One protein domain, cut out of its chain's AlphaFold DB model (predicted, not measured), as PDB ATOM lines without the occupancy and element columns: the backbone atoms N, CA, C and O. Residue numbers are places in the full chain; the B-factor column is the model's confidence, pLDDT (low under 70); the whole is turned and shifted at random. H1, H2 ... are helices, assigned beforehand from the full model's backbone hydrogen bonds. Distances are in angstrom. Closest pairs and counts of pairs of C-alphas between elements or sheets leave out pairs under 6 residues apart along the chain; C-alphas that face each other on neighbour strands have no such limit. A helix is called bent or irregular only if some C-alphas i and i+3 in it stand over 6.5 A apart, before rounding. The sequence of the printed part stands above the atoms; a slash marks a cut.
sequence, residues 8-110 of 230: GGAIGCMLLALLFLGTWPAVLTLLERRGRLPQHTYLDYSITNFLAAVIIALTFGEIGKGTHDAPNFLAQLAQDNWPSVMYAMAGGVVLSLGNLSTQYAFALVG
ATOM      1  N   GLY A   8     332.384 345.937 231.568       88.81
ATOM      2  CA  GLY A   8     331.898 345.326 232.809       88.81
ATOM      3  C   GLY A   8     330.990 344.122 232.549       88.81
ATOM      4  O   GLY A   8     331.114 343.103 233.224       88.81
ATOM      5  N   GLY A   9     330.138 344.210 231.521       86.56
ATOM      6  CA  GLY A   9     329.295 343.097 231.083       86.56
ATOM      7  C   GLY A   9     330.117 341.907 230.589       86.56
ATOM      8  O   GLY A   9     329.860 340.781 231.002       86.56
ATOM      9  N   ALA A  10     331.158 342.155 229.787       86.88
ATOM     10  CA  ALA A  10     332.046 341.108 229.285       86.88
ATOM     11  C   ALA A  10     332.768 340.357 230.418       86.88
ATOM     12  O   ALA A  10     332.796 339.127 230.421       86.88
ATOM     13  N   ILE A  11     333.291 341.082 231.415       89.19
ATOM     14  CA  ILE A  11     333.943 340.477 232.588       89.19
ATOM     15  C   ILE A  11     332.936 339.648 233.396       89.19
ATOM     16  O   ILE A  11     333.235 338.515 233.773       89.19
ATOM     17  N   GLY A  12     331.728 340.175 233.628       90.25
ATOM     18  CA  GLY A  12     330.663 339.445 234.320       90.25
ATOM     19  C   GLY A  12     330.278 338.147 233.603       90.25
ATOM     20  O   GLY A  12     330.208 337.091 234.232       90.25
ATOM     21  N   CYS A  13     330.107 338.198 232.279       86.94
ATOM     22  CA  CYS A  13     329.838 337.019 231.458       86.94
ATOM     23  C   CYS A  13     330.987 336.005 231.498       86.94
ATOM     24  O   CYS A  13     330.727 334.808 231.577       86.94
ATOM     25  N   MET A  14     332.243 336.461 231.486       90.75
ATOM     26  CA  MET A  14     333.408 335.580 231.576       90.75
ATOM     27  C   MET A  14     333.437 334.819 232.907       90.75
ATOM     28  O   MET A  14     333.607 333.603 232.910       90.75
ATOM     29  N   LEU A  15     333.221 335.505 234.033       91.56
ATOM     30  CA  LEU A  15     333.170 334.861 235.349       91.56
ATOM     31  C   LEU A  15     332.023 333.852 235.439       91.56
ATOM     32  O   LEU A  15     332.218 332.739 235.921       91.56
ATOM     33  N   LEU A  16     330.845 334.216 234.932       91.19
ATOM     34  CA  LEU A  16     329.693 333.321 234.897       91.19
ATOM     35  C   LEU A  16     329.963 332.077 234.035       91.19
ATOM     36  O   LEU A  16     329.653 330.961 234.448       91.19
ATOM     37  N   ALA A  17     330.590 332.255 232.869       89.56
ATOM     38  CA  ALA A  17     330.983 331.155 231.997       89.56
ATOM     39  C   ALA A  17     331.996 330.226 232.680       89.56
ATOM     40  O   ALA A  17     331.831 329.012 232.618       89.56
ATOM     41  N   LEU A  18     332.993 330.771 233.384       89.81
ATOM     42  CA  LEU A  18     333.973 329.978 234.135       89.81
ATOM     43  C   LEU A  18     333.326 329.181 235.275       89.81
ATOM     44  O   LEU A  18     333.674 328.017 235.480       89.81
ATOM     45  N   LEU A  19     332.361 329.772 235.987       90.69
ATOM     46  CA  LEU A  19     331.611 329.075 237.033       90.69
ATOM     47  C   LEU A  19     330.818 327.897 236.465       90.69
ATOM     48  O   LEU A  19     330.891 326.795 237.013       90.69
ATOM     49  N   PHE A  20     330.092 328.093 235.362       89.25
ATOM     50  CA  PHE A  20     329.344 327.009 234.721       89.25
ATOM     51  C   PHE A  20     330.260 325.943 234.118       89.25
ATOM     52  O   PHE A  20     330.007 324.755 234.304       89.25
ATOM     53  N   LEU A  21     331.352 326.351 233.469       87.69
ATOM     54  CA  LEU A  21     332.319 325.432 232.876       87.69
ATOM     55  C   LEU A  21     332.965 324.529 233.936       87.69
ATOM     56  O   LEU A  21     333.086 323.329 233.715       87.69
ATOM     57  N   GLY A  22     333.328 325.075 235.101       85.94
ATOM     58  CA  GLY A  22     333.932 324.298 236.189       85.94
ATOM     59  C   GLY A  22     332.937 323.454 236.994       85.94
ATOM     60  O   GLY A  22     333.281 322.374 237.473       85.94
ATOM     61  N   THR A  23     331.691 323.909 237.149       88.31
ATOM     62  CA  THR A  23     330.659 323.151 237.888       88.31
ATOM     63  C   THR A  23     330.075 321.999 237.076       88.31
ATOM     64  O   THR A  23     329.711 320.973 237.653       88.31
ATOM     65  N   TRP A  24     330.035 322.130 235.751       86.94
ATOM     66  CA  TRP A  24     329.549 321.115 234.820       86.94
ATOM     67  C   TRP A  24     330.104 319.690 235.069       86.94
ATOM     68  O   TRP A  24     329.309 318.785 235.356       86.94
ATOM     69  N   PRO A  25     331.431 319.448 235.046       85.62
ATOM     70  CA  PRO A  25     331.991 318.109 235.255       85.62
ATOM     71  C   PRO A  25     331.739 317.579 236.678       85.62
ATOM     72  O   PRO A  25     331.510 316.381 236.877       85.62
ATOM     73  N   ALA A  26     331.693 318.458 237.685       87.00
ATOM     74  CA  ALA A  26     331.378 318.073 239.059       87.00
ATOM     75  C   ALA A  26     329.936 317.551 239.193       87.00
ATOM     76  O   ALA A  26     329.698 316.530 239.836       87.00
ATOM     77  N   VAL A  27     328.966 318.203 238.546       85.62
ATOM     78  CA  VAL A  27     327.562 317.761 238.562       85.62
ATOM     79  C   VAL A  27     327.398 316.419 237.846       85.62
ATOM     80  O   VAL A  27     326.759 315.513 238.386       85.62
ATOM     81  N   LEU A  28     328.014 316.253 236.671       83.00
ATOM     82  CA  LEU A  28     327.954 314.998 235.916       83.00
ATOM     83  C   LEU A  28     328.514 313.807 236.702       83.00
ATOM     84  O   LEU A  28     327.903 312.738 236.732       83.00
ATOM     85  N   THR A  29     329.646 313.997 237.378       80.50
ATOM     86  CA  THR A  29     330.267 312.936 238.181       80.50
ATOM     87  C   THR A  29     329.480 312.610 239.450       80.50
ATOM     88  O   THR A  29     329.453 311.457 239.879       80.50
ATOM     89  N   LEU A  30     328.782 313.583 240.047       81.25
ATOM     90  CA  LEU A  30     327.869 313.330 241.168       81.25
ATOM     91  C   LEU A  30     326.658 312.482 240.758       81.25
ATOM     92  O   LEU A  30     326.253 311.595 241.512       81.25
ATOM     93  N   LEU A  31     326.087 312.738 239.578       76.44
ATOM     94  CA  LEU A  31     324.978 311.953 239.021       76.44
ATOM     95  C   LEU A  31     325.393 310.503 238.764       76.44
ATOM     96  O   LEU A  31     324.647 309.577 239.083       76.44
ATOM     97  N   GLU A  32     326.603 310.303 238.253       73.69
ATOM     98  CA  GLU A  32     327.161 308.971 238.044       73.69
ATOM     99  C   GLU A  32     327.393 308.229 239.372       73.69
ATOM    100  O   GLU A  32     327.002 307.070 239.514       73.69
ATOM    101  N   ARG A  33     327.923 308.910 240.399       69.31
ATOM    102  CA  ARG A  33     328.091 308.333 241.750       69.31
ATOM    103  C   ARG A  33     326.780 307.872 242.390       69.31
ATOM    104  O   ARG A  33     326.812 307.020 243.272       69.31
ATOM    105  N   ARG A  34     325.632 308.410 241.964       75.31
ATOM    106  CA  ARG A  34     324.300 307.956 242.405       75.31
ATOM    107  C   ARG A  34     323.815 306.685 241.692       75.31
ATOM    108  O   ARG A  34     322.702 306.247 241.960       75.31
ATOM    109  N   GLY A  35     324.638 306.081 240.832       66.44
ATOM    110  CA  GLY A  35     324.371 304.787 240.197       66.44
ATOM    111  C   GLY A  35     323.707 304.878 238.825       66.44
ATOM    112  O   GLY A  35     323.231 303.868 238.314       66.44
ATOM    113  N   ARG A  36     323.657 306.067 238.210       71.12
ATOM    114  CA  ARG A  36     323.107 306.213 236.860       71.12
ATOM    115  C   ARG A  36     324.178 305.934 235.815       71.12
ATOM    116  O   ARG A  36     325.266 306.498 235.881       71.12
ATOM    117  N   LEU A  37     323.844 305.109 234.824       75.62
ATOM    118  CA  LEU A  37     324.766 304.782 233.738       75.62
ATOM    119  C   LEU A  37     325.216 306.062 232.995       75.62
ATOM    120  O   LEU A  37     324.379 306.938 232.724       75.62
ATOM    121  N   PRO A  38     326.504 306.165 232.611       71.38
ATOM    122  CA  PRO A  38     327.037 307.317 231.881       71.38
ATOM    123  C   PRO A  38     326.286 307.624 230.579       71.38
ATOM    124  O   PRO A  38     326.092 308.787 230.243       71.38
ATOM    125  N   GLN A  39     325.790 306.594 229.885       74.88
ATOM    126  CA  GLN A  39     325.076 306.730 228.609       74.88
ATOM    127  C   GLN A  39     323.760 307.500 228.743       74.88
ATOM    128  O   GLN A  39     323.518 308.433 227.983       74.88
ATOM    129  N   HIS A  40     322.932 307.156 229.733       76.38
ATOM    130  CA  HIS A  40     321.675 307.869 229.978       76.38
ATOM    131  C   HIS A  40     321.933 309.312 230.413       76.38
ATOM    132  O   HIS A  40     321.252 310.227 229.967       76.38
ATOM    133  N   THR A  41     322.962 309.525 231.235       80.38
ATOM    134  CA  THR A  41     323.343 310.874 231.669       80.38
ATOM    135  C   THR A  41     323.801 311.741 230.500       80.38
ATOM    136  O   THR A  41     323.392 312.896 230.403       80.38
ATOM    137  N   TYR A  42     324.606 311.181 229.598       82.56
ATOM    138  CA  TYR A  42     325.083 311.892 228.419       82.56
ATOM    139  C   TYR A  42     323.970 312.155 227.394       82.56
ATOM    140  O   TYR A  42     323.939 313.213 226.764       82.56
ATOM    141  N   LEU A  43     323.036 311.214 227.238       85.50
ATOM    142  CA  LEU A  43     321.891 311.364 226.346       85.50
ATOM    143  C   LEU A  43     320.962 312.488 226.822       85.50
ATOM    144  O   LEU A  43     320.639 313.377 226.035       85.50
ATOM    145  N   ASP A  44     320.624 312.519 228.114       87.19
ATOM    146  CA  ASP A  44     319.823 313.602 228.699       87.19
ATOM    147  C   ASP A  44     320.525 314.957 228.572       87.19
ATOM    148  O   ASP A  44     319.896 315.963 228.233       87.19
ATOM    149  N   TYR A  45     321.841 314.986 228.803       85.94
ATOM    150  CA  TYR A  45     322.653 316.178 228.586       85.94
ATOM    151  C   TYR A  45     322.572 316.664 227.139       85.94
ATOM    152  O   TYR A  45     322.287 317.834 226.899       85.94
ATOM    153  N   SER A  46     322.785 315.767 226.176       87.69
ATOM    154  CA  SER A  46     322.813 316.110 224.754       87.69
ATOM    155  C   SER A  46     321.460 316.632 224.272       87.69
ATOM    156  O   SER A  46     321.410 317.636 223.563       87.69
ATOM    157  N   ILE A  47     320.357 316.009 224.706       88.81
ATOM    158  CA  ILE A  47     318.995 316.464 224.394       88.81
ATOM    159  C   ILE A  47     318.734 317.842 225.001       88.81
ATOM    160  O   ILE A  47     318.219 318.728 224.320       88.81
ATOM    161  N   THR A  48     319.117 318.047 226.262       89.94
ATOM    162  CA  THR A  48     318.931 319.337 226.943       89.94
ATOM    163  C   THR A  48     319.742 320.438 226.263       89.94
ATOM    164  O   THR A  48     319.216 321.523 226.022       89.94
ATOM    165  N   ASN A  49     320.991 320.155 225.885       88.94
ATOM    166  CA  ASN A  49     321.835 321.081 225.136       88.94
ATOM    167  C   ASN A  49     321.260 321.401 223.757       88.94
ATOM    168  O   ASN A  49     321.265 322.563 223.361       88.94
ATOM    169  N   PHE A  50     320.751 320.403 223.032       89.44
ATOM    170  CA  PHE A  50     320.107 320.621 221.739       89.44
ATOM    171  C   PHE A  50     318.876 321.518 221.882       89.44
ATOM    172  O   PHE A  50     318.743 322.502 221.158       89.44
ATOM    173  N   LEU A  51     318.011 321.238 222.859       91.25
ATOM    174  CA  LEU A  51     316.820 322.044 223.106       91.25
ATOM    175  C   LEU A  51     317.182 323.478 223.514       91.25
ATOM    176  O   LEU A  51     316.606 324.430 222.991       91.25
ATOM    177  N   ALA A  52     318.168 323.643 224.398       90.38
ATOM    178  CA  ALA A  52     318.676 324.953 224.787       90.38
ATOM    179  C   ALA A  52     319.264 325.707 223.587       90.38
ATOM    180  O   ALA A  52     318.963 326.883 223.406       90.38
ATOM    181  N   ALA A  53     320.041 325.035 222.733       89.44
ATOM    182  CA  ALA A  53     320.596 325.621 221.519       89.44
ATOM    183  C   ALA A  53     319.494 326.074 220.550       89.44
ATOM    184  O   ALA A  53     319.583 327.179 220.026       89.44
ATOM    185  N   VAL A  54     318.432 325.282 220.361       88.75
ATOM    186  CA  VAL A  54     317.271 325.661 219.535       88.75
ATOM    187  C   VAL A  54     316.555 326.880 220.118       88.75
ATOM    188  O   VAL A  54     316.273 327.829 219.391       88.75
ATOM    189  N   ILE A  55     316.302 326.898 221.430       89.06
ATOM    190  CA  ILE A  55     315.664 328.041 222.098       89.06
ATOM    191  C   ILE A  55     316.535 329.294 221.956       89.06
ATOM    192  O   ILE A  55     316.026 330.352 221.594       89.06
ATOM    193  N   ILE A  56     317.844 329.192 222.195       86.69
ATOM    194  CA  ILE A  56     318.790 330.308 222.064       86.69
ATOM    195  C   ILE A  56     318.859 330.790 220.610       86.69
ATOM    196  O   ILE A  56     318.820 331.993 220.374       86.69
ATOM    197  N   ALA A  57     318.910 329.880 219.637       85.31
ATOM    198  CA  ALA A  57     318.943 330.225 218.220       85.31
ATOM    199  C   ALA A  57     317.673 330.971 217.786       85.31
ATOM    200  O   ALA A  57     317.768 332.011 217.143       85.31
ATOM    201  N   LEU A  58     316.491 330.505 218.199       83.88
ATOM    202  CA  LEU A  58     315.218 331.152 217.860       83.88
ATOM    203  C   LEU A  58     314.968 332.456 218.630       83.88
ATOM    204  O   LEU A  58     314.207 333.297 218.169       83.88
ATOM    205  N   THR A  59     315.590 332.640 219.795       85.00
ATOM    206  CA  THR A  59     315.455 333.869 220.593       85.00
ATOM    207  C   THR A  59     316.549 334.874 220.244       85.00
ATOM    208  O   THR A  59     316.282 335.891 219.615       85.00
ATOM    209  N   PHE A  60     317.803 334.590 220.593       77.25
ATOM    210  CA  PHE A  60     318.942 335.484 220.366       77.25
ATOM    211  C   PHE A  60     319.375 335.577 218.898       77.25
ATOM    212  O   PHE A  60     319.975 336.583 218.507       77.25
ATOM    213  N   GLY A  61     319.087 334.556 218.087       73.75
ATOM    214  CA  GLY A  61     319.351 334.580 216.645       73.75
ATOM    215  C   GLY A  61     318.326 335.387 215.843       73.75
ATOM    216  O   GLY A  61     318.658 335.862 214.758       73.75
ATOM    217  N   GLU A  62     317.131 335.613 216.399       76.50
ATOM    218  CA  GLU A  62     316.101 336.492 215.821       76.50
ATOM    219  C   GLU A  62     316.064 337.886 216.480       76.50
ATOM    220  O   GLU A  62     315.517 338.830 215.912       76.50
ATOM    221  N   ILE A  63     316.690 338.062 217.653       67.06
ATOM    222  CA  ILE A  63     316.874 339.375 218.286       67.06
ATOM    223  C   ILE A  63     317.894 340.208 217.486       67.06
ATOM    224  O   ILE A  63     319.111 339.984 217.516       67.06
ATOM    225  N   GLY A  64     317.369 341.216 216.786       61.38
ATOM    226  CA  GLY A  64     318.123 342.210 216.019       61.38
ATOM    227  C   GLY A  64     317.416 342.589 214.714       61.38
ATOM    228  O   GLY A  64     316.547 341.869 214.230       61.38
ATOM    229  N   LYS A  65     317.778 343.735 214.124       58.78
ATOM    230  CA  LYS A  65     317.388 344.047 212.742       58.78
ATOM    231  C   LYS A  65     318.332 343.278 211.818       58.78
ATOM    232  O   LYS A  65     319.499 343.658 211.710       58.78
ATOM    233  N   GLY A  66     317.844 342.206 211.195       60.81
ATOM    234  CA  GLY A  66     318.598 341.469 210.182       60.81
ATOM    235  C   GLY A  66     319.093 342.439 209.112       60.81
ATOM    236  O   GLY A  66     318.294 343.086 208.439       60.81
ATOM    237  N   THR A  67     320.408 342.603 209.019       62.06
ATOM    238  CA  THR A  67     321.061 343.471 208.028       62.06
ATOM    239  C   THR A  67     321.654 342.574 206.941       62.06
ATOM    240  O   THR A  67     321.903 341.400 207.203       62.06
ATOM    241  N   HIS A  68     321.885 343.089 205.728       58.03
ATOM    242  CA  HIS A  68     322.448 342.301 204.618       58.03
ATOM    243  C   HIS A  68     323.752 341.558 204.984       58.03
ATOM    244  O   HIS A  68     323.948 340.442 204.515       58.03
ATOM    245  N   ASP A  69     324.577 342.128 205.872       59.31
ATOM    246  CA  ASP A  69     325.847 341.537 206.333       59.31
ATOM    247  C   ASP A  69     325.711 340.610 207.560       59.31
ATOM    248  O   ASP A  69     326.637 339.877 207.898       59.31
ATOM    249  N   ALA A  70     324.560 340.619 208.241       64.25
ATOM    250  CA  ALA A  70     324.273 339.766 209.396       64.25
ATOM    251  C   ALA A  70     322.786 339.371 209.384       64.25
ATOM    252  O   ALA A  70     321.977 339.973 210.105       64.25
ATOM    253  N   PRO A  71     322.400 338.395 208.537       68.50
ATOM    254  CA  PRO A  71     321.019 337.946 208.459       68.50
ATOM    255  C   PRO A  71     320.603 337.297 209.782       68.50
ATOM    256  O   PRO A  71     321.438 336.756 210.510       68.50
ATOM    257  N   ASN A  72     319.307 337.318 210.083       77.50
ATOM    258  CA  ASN A  72     318.754 336.577 211.217       77.50
ATOM    259  C   ASN A  72     318.931 335.061 211.026       77.50
ATOM    260  O   ASN A  72     319.165 334.595 209.908       77.50
ATOM    261  N   PHE A  73     318.791 334.291 212.105       78.44
ATOM    262  CA  PHE A  73     319.000 332.842 212.095       78.44
ATOM    263  C   PHE A  73     318.193 332.124 211.000       78.44
ATOM    264  O   PHE A  73     318.767 331.354 210.232       78.44
ATOM    265  N   LEU A  74     316.898 332.422 210.852       79.62
ATOM    266  CA  LEU A  74     316.076 331.807 209.800       79.62
ATOM    267  C   LEU A  74     316.492 332.224 208.385       79.62
ATOM    268  O   LEU A  74     316.437 331.416 207.460       79.62
ATOM    269  N   ALA A  75     316.940 333.469 208.212       78.50
ATOM    270  CA  ALA A  75     317.428 333.952 206.926       78.50
ATOM    271  C   ALA A  75     318.772 333.306 206.550       78.50
ATOM    272  O   ALA A  75     318.964 332.976 205.386       78.50
ATOM    273  N   GLN A  76     319.668 333.068 207.517       77.31
ATOM    274  CA  GLN A  76     320.904 332.303 207.306       77.31
ATOM    275  C   GLN A  76     320.622 330.829 207.008       77.31
ATOM    276  O   GLN A  76     321.288 330.236 206.167       77.31
ATOM    277  N   LEU A  77     319.620 330.233 207.663       78.50
ATOM    278  CA  LEU A  77     319.255 328.835 207.439       78.50
ATOM    279  C   LEU A  77     318.664 328.597 206.040       78.50
ATOM    280  O   LEU A  77     318.815 327.512 205.486       78.50
ATOM    281  N   ALA A  78     318.007 329.608 205.466       79.56
ATOM    282  CA  ALA A  78     317.471 329.565 204.108       79.56
ATOM    283  C   ALA A  78     318.530 329.817 203.015       79.56
ATOM    284  O   ALA A  78     318.224 329.662 201.832       79.56
ATOM    285  N   GLN A  79     319.751 330.229 203.379       81.00
ATOM    286  CA  GLN A  79     320.836 330.447 202.422       81.00
ATOM    287  C   GLN A  79     321.478 329.126 201.990       81.00
ATOM    288  O   GLN A  79     321.587 328.173 202.762       81.00
ATOM    289  N   ASP A  80     321.967 329.095 200.752       78.25
ATOM    290  CA  ASP A  80     322.700 327.951 200.222       78.25
ATOM    291  C   ASP A  80     324.155 327.971 200.726       78.25
ATOM    292  O   ASP A  80     325.043 328.581 200.130       78.25
ATOM    293  N   ASN A  81     324.379 327.370 201.899       82.62
ATOM    294  CA  ASN A  81     325.678 327.326 202.577       82.62
ATOM    295  C   ASN A  81     326.051 325.904 203.037       82.62
ATOM    296  O   ASN A  81     326.570 325.681 204.136       82.62
ATOM    297  N   TRP A  82     325.784 324.915 202.182       84.06
ATOM    298  CA  TRP A  82     326.087 323.508 202.454       84.06
ATOM    299  C   TRP A  82     327.515 323.234 202.955       84.06
ATOM    300  O   TRP A  82     327.643 322.440 203.890       84.06
ATOM    301  N   PRO A  83     328.584 323.874 202.432       88.31
ATOM    302  CA  PRO A  83     329.934 323.659 202.948       88.31
ATOM    303  C   PRO A  83     330.065 324.008 204.435       88.31
ATOM    304  O   PRO A  83     330.560 323.192 205.210       88.31
ATOM    305  N   SER A  84     329.569 325.171 204.868       86.06
ATOM    306  CA  SER A  84     329.660 325.564 206.282       86.06
ATOM    307  C   SER A  84     328.790 324.680 207.172       86.06
ATOM    308  O   SER A  84     329.202 324.331 208.276       86.06
ATOM    309  N   VAL A  85     327.615 324.267 206.685       87.50
ATOM    310  CA  VAL A  85     326.737 323.326 207.397       87.50
ATOM    311  C   VAL A  85     327.445 321.984 207.603       87.50
ATOM    312  O   VAL A  85     327.422 321.444 208.707       87.50
ATOM    313  N   MET A  86     328.132 321.467 206.582       89.94
ATOM    314  CA  MET A  86     328.912 320.230 206.693       89.94
ATOM    315  C   MET A  86     330.055 320.355 207.698       89.94
ATOM    316  O   MET A  86     330.227 319.460 208.526       89.94
ATOM    317  N   TYR A  87     330.795 321.467 207.686       90.38
ATOM    318  CA  TYR A  87     331.836 321.722 208.684       90.38
ATOM    319  C   TYR A  87     331.269 321.800 210.106       90.38
ATOM    320  O   TYR A  87     331.825 321.186 211.018       90.38
ATOM    321  N   ALA A  88     330.142 322.490 210.299       89.75
ATOM    322  CA  ALA A  88     329.476 322.582 211.596       89.75
ATOM    323  C   ALA A  88     328.991 321.210 212.090       89.75
ATOM    324  O   ALA A  88     329.196 320.867 213.255       89.75
ATOM    325  N   MET A  89     328.409 320.390 211.208       90.69
ATOM    326  CA  MET A  89     327.984 319.030 211.552       90.69
ATOM    327  C   MET A  89     329.169 318.124 211.888       90.69
ATOM    328  O   MET A  89     329.134 317.439 212.909       90.69
ATOM    329  N   ALA A  90     330.234 318.147 211.083       93.81
ATOM    330  CA  ALA A  90     331.444 317.376 211.352       93.81
ATOM    331  C   ALA A  90     332.067 317.768 212.704       93.81
ATOM    332  O   ALA A  90     332.375 316.896 213.520       93.81
ATOM    333  N   GLY A  91     332.169 319.072 212.984       91.81
ATOM    334  CA  GLY A  91     332.623 319.588 214.275       91.81
ATOM    335  C   GLY A  91     331.727 319.146 215.436       91.81
ATOM    336  O   GLY A  91     332.232 318.699 216.462       91.81
ATOM    337  N   GLY A  92     330.403 319.191 215.260       91.12
ATOM    338  CA  GLY A  92     329.430 318.744 216.259       91.12
ATOM    339  C   GLY A  92     329.531 317.251 216.588       91.12
ATOM    340  O   GLY A  92     329.444 316.871 217.758       91.12
ATOM    341  N   VAL A  93     329.773 316.399 215.586       92.62
ATOM    342  CA  VAL A  93     329.995 314.956 215.788       92.62
ATOM    343  C   VAL A  93     331.279 314.712 216.581       92.62
ATOM    344  O   VAL A  93     331.249 313.990 217.577       92.62
ATOM    345  N   VAL A  94     332.391 315.347 216.194       92.81
ATOM    346  CA  VAL A  94     333.676 315.211 216.903       92.81
ATOM    347  C   VAL A  94     333.569 315.725 218.341       92.81
ATOM    348  O   VAL A  94     334.021 315.050 219.265       92.81
ATOM    349  N   LEU A  95     332.905 316.865 218.554       89.69
ATOM    350  CA  LEU A  95     332.648 317.420 219.884       89.69
ATOM    351  C   LEU A  95     331.818 316.461 220.746       89.69
ATOM    352  O   LEU A  95     332.132 316.244 221.915       89.69
ATOM    353  N   SER A  96     330.785 315.848 220.165       89.94
ATOM    354  CA  SER A  96     329.932 314.888 220.872       89.94
ATOM    355  C   SER A  96     330.704 313.630 221.279       89.94
ATOM    356  O   SER A  96     330.568 313.150 222.404       89.94
ATOM    357  N   LEU A  97     331.559 313.113 220.394       90.62
ATOM    358  CA  LEU A  97     332.440 311.987 220.709       90.62
ATOM    359  C   LEU A  97     333.442 312.345 221.813       90.62
ATOM    360  O   LEU A  97     333.656 311.544 222.724       90.62
ATOM    361  N   GLY A  98     334.007 313.554 221.772       89.94
ATOM    362  CA  GLY A  98     334.903 314.061 222.810       89.94
ATOM    363  C   GLY A  98     334.221 314.161 224.174       89.94
ATOM    364  O   GLY A  98     334.755 313.663 225.167       89.94
ATOM    365  N   ASN A  99     333.014 314.728 224.234       89.56
ATOM    366  CA  ASN A  99     332.268 314.854 225.486       89.56
ATOM    367  C   ASN A  99     331.868 313.487 226.060       89.56
ATOM    368  O   ASN A  99     332.033 313.252 227.258       89.56
ATOM    369  N   LEU A 100     331.408 312.560 225.213       88.06
ATOM    370  CA  LEU A 100     331.097 311.194 225.633       88.06
ATOM    371  C   LEU A 100     332.347 310.477 226.165       88.06
ATOM    372  O   LEU A 100     332.307 309.878 227.239       88.06
ATOM    373  N   SER A 101     333.468 310.569 225.442       88.81
ATOM    374  CA  SER A 101     334.754 310.001 225.863       88.81
ATOM    375  C   SER A 101     335.205 310.568 227.211       88.81
ATOM    376  O   SER A 101     335.595 309.810 228.098       88.81
ATOM    377  N   THR A 102     335.062 311.880 227.405       87.69
ATOM    378  CA  THR A 102     335.401 312.571 228.656       87.69
ATOM    379  C   THR A 102     334.542 312.074 229.815       87.69
ATOM    380  O   THR A 102     335.054 311.807 230.901       87.69
ATOM    381  N   GLN A 103     333.246 311.857 229.585       84.88
ATOM    382  CA  GLN A 103     332.354 311.318 230.605       84.88
ATOM    383  C   GLN A 103     332.754 309.896 231.030       84.88
ATOM    384  O   GLN A 103     332.781 309.596 232.222       84.88
ATOM    385  N   TYR A 104     333.155 309.043 230.084       84.88
ATOM    386  CA  TYR A 104     333.740 307.741 230.413       84.88
ATOM    387  C   TYR A 104     335.104 307.856 231.108       84.88
ATOM    388  O   TYR A 104     335.413 307.058 231.990       84.88
ATOM    389  N   ALA A 105     335.929 308.842 230.763       86.50
ATOM    390  CA  ALA A 105     337.203 309.065 231.439       86.50
ATOM    391  C   ALA A 105     336.995 309.472 232.909       86.50
ATOM    392  O   ALA A 105     337.620 308.883 233.799       86.50
ATOM    393  N   PHE A 106     336.026 310.351 233.197       84.06
ATOM    394  CA  PHE A 106     335.605 310.644 234.569       84.06
ATOM    395  C   PHE A 106     335.153 309.377 235.307       84.06
ATOM    396  O   PHE A 106     335.585 309.129 236.439       84.06
ATOM    397  N   ALA A 107     334.365 308.540 234.627       81.88
ATOM    398  CA  ALA A 107     333.860 307.256 235.108       81.88
ATOM    399  C   ALA A 107     334.933 306.187 235.350       81.88
ATOM    400  O   ALA A 107     334.662 305.184 236.018       81.88
ATOM    401  N   LEU A 108     336.160 306.355 234.848       81.19
ATOM    402  CA  LEU A 108     337.245 305.373 234.969       81.19
ATOM    403  C   LEU A 108     338.401 305.878 235.833       81.19
ATOM    404  O   LEU A 108     338.763 305.216 236.803       81.19
ATOM    405  N   VAL A 109     338.935 307.055 235.520       83.25
ATOM    406  CA  VAL A 109     340.169 307.602 236.110       83.25
ATOM    407  C   VAL A 109     339.873 308.701 237.140       83.25
ATOM    408  O   VAL A 109     340.708 309.030 237.977       83.25
ATOM    409  N   GLY A 110     338.643 309.223 237.148       83.44
ATOM    410  CA  GLY A 110     338.200 310.252 238.085       83.44
ATOM    411  C   GLY A 110     338.429 311.677 237.577       83.44
ATOM    412  O   GLY A 110     339.166 311.921 236.621       83.44
TER     413      GLY A 110
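Overview. This is residues 8 to 110 of the 230 residues of an uncharacterized protein of Trifolium subterraneum (UniProt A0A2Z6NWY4). Three long helices meet near one end and splay apart like an open fan: the last turns of H4, the first turns of H2 and H1b, the short second arm of bent H1, come together there, while the other ends of the three helices spread away from one another. At the wide end a long loop, residues 61 to 72, the small helix H3 and a tight link of 4 residues lead from the end of H2 to the first residue of H4, Trp 82, and residues 8 to 24 of H1 stick out free. The printed part has 103 residues with four named helices, H1 to H4 in order along the chain, and no named strand; its class is all helix. It is loose, with a radius of gyration of the C-alphas of 17.4 A, and flat, spanning 51 by 37 by 18 A.

Along the chain. H4, the longest helix, holds residues 82 to 109 and measures 39.8 A, from C-alpha 82 at (326.087, 323.508, 202.454) to C-alpha 109 at (340.169, 307.602, 236.110). H2, residues 38 to 60, measures 31.5 A. H1, residues 8 to 33, was assigned as one helix by its hydrogen bonds but is bent: C-alphas 22 and 25 are 6.6 A apart. Its arm H1a, residues 8 to 22, begins at C-alpha 8 at (331.898, 345.326, 232.809) and measures 21.4 A; its arm H1b, residues 25 to 33, measures 12.4 A. H3, residues 73 to 77, measures 6.1 A.

Arrangement. H4 and H2 touch, through residues 100 to 107 of H4 and 38 to 42 of H2; the closest C-alphas, those of Tyr 42 and Leu 100, are 6.7 A apart. They run opposite ways at a steep tilt of 37 degrees, only just beyond shallow. H4 touches H1b with residues 103 to 107 alone, closest at the C-alphas of Thr 29 and Phe 106, 6.8 A, the same way at a steep tilt of 54 degrees. H1b and H2 form a helical hairpin, opposite ways at a steep tilt of 37 degrees, only just beyond shallow; H2 touches H1b with residues 38 to 41 alone, closest at the C-alphas of Glu 32 and Pro 38, 6.4 A. The helix packing is mostly crossed: of these three pairs, 0 are at a shallow tilt. H1a stands at a shallow tilt of 26 degrees to H1b and is apart from H2, H3 and H4. H3 is close to H2 but not clearly touching, with the closest C-alphas, those of Ala 57 and Phe 73, 6.7 A apart; H3 and H4 are apart. Every O i to N i+4 pair is within hydrogen-bond range in H1a, H1b, H2, H3 and H4.

Size, cuts and confidence. The two C-alphas farthest apart, those of Gly 35 and His 68, are 51.7 A apart. The printed part has no cut. The link from H2 to H3, 12 residues, is long; those from H1 to H2 and from H3 to H4 are tight. The mean pLDDT of the printed part is 82.8, and it is under 70 at residues 33, 35 and 63 to 71.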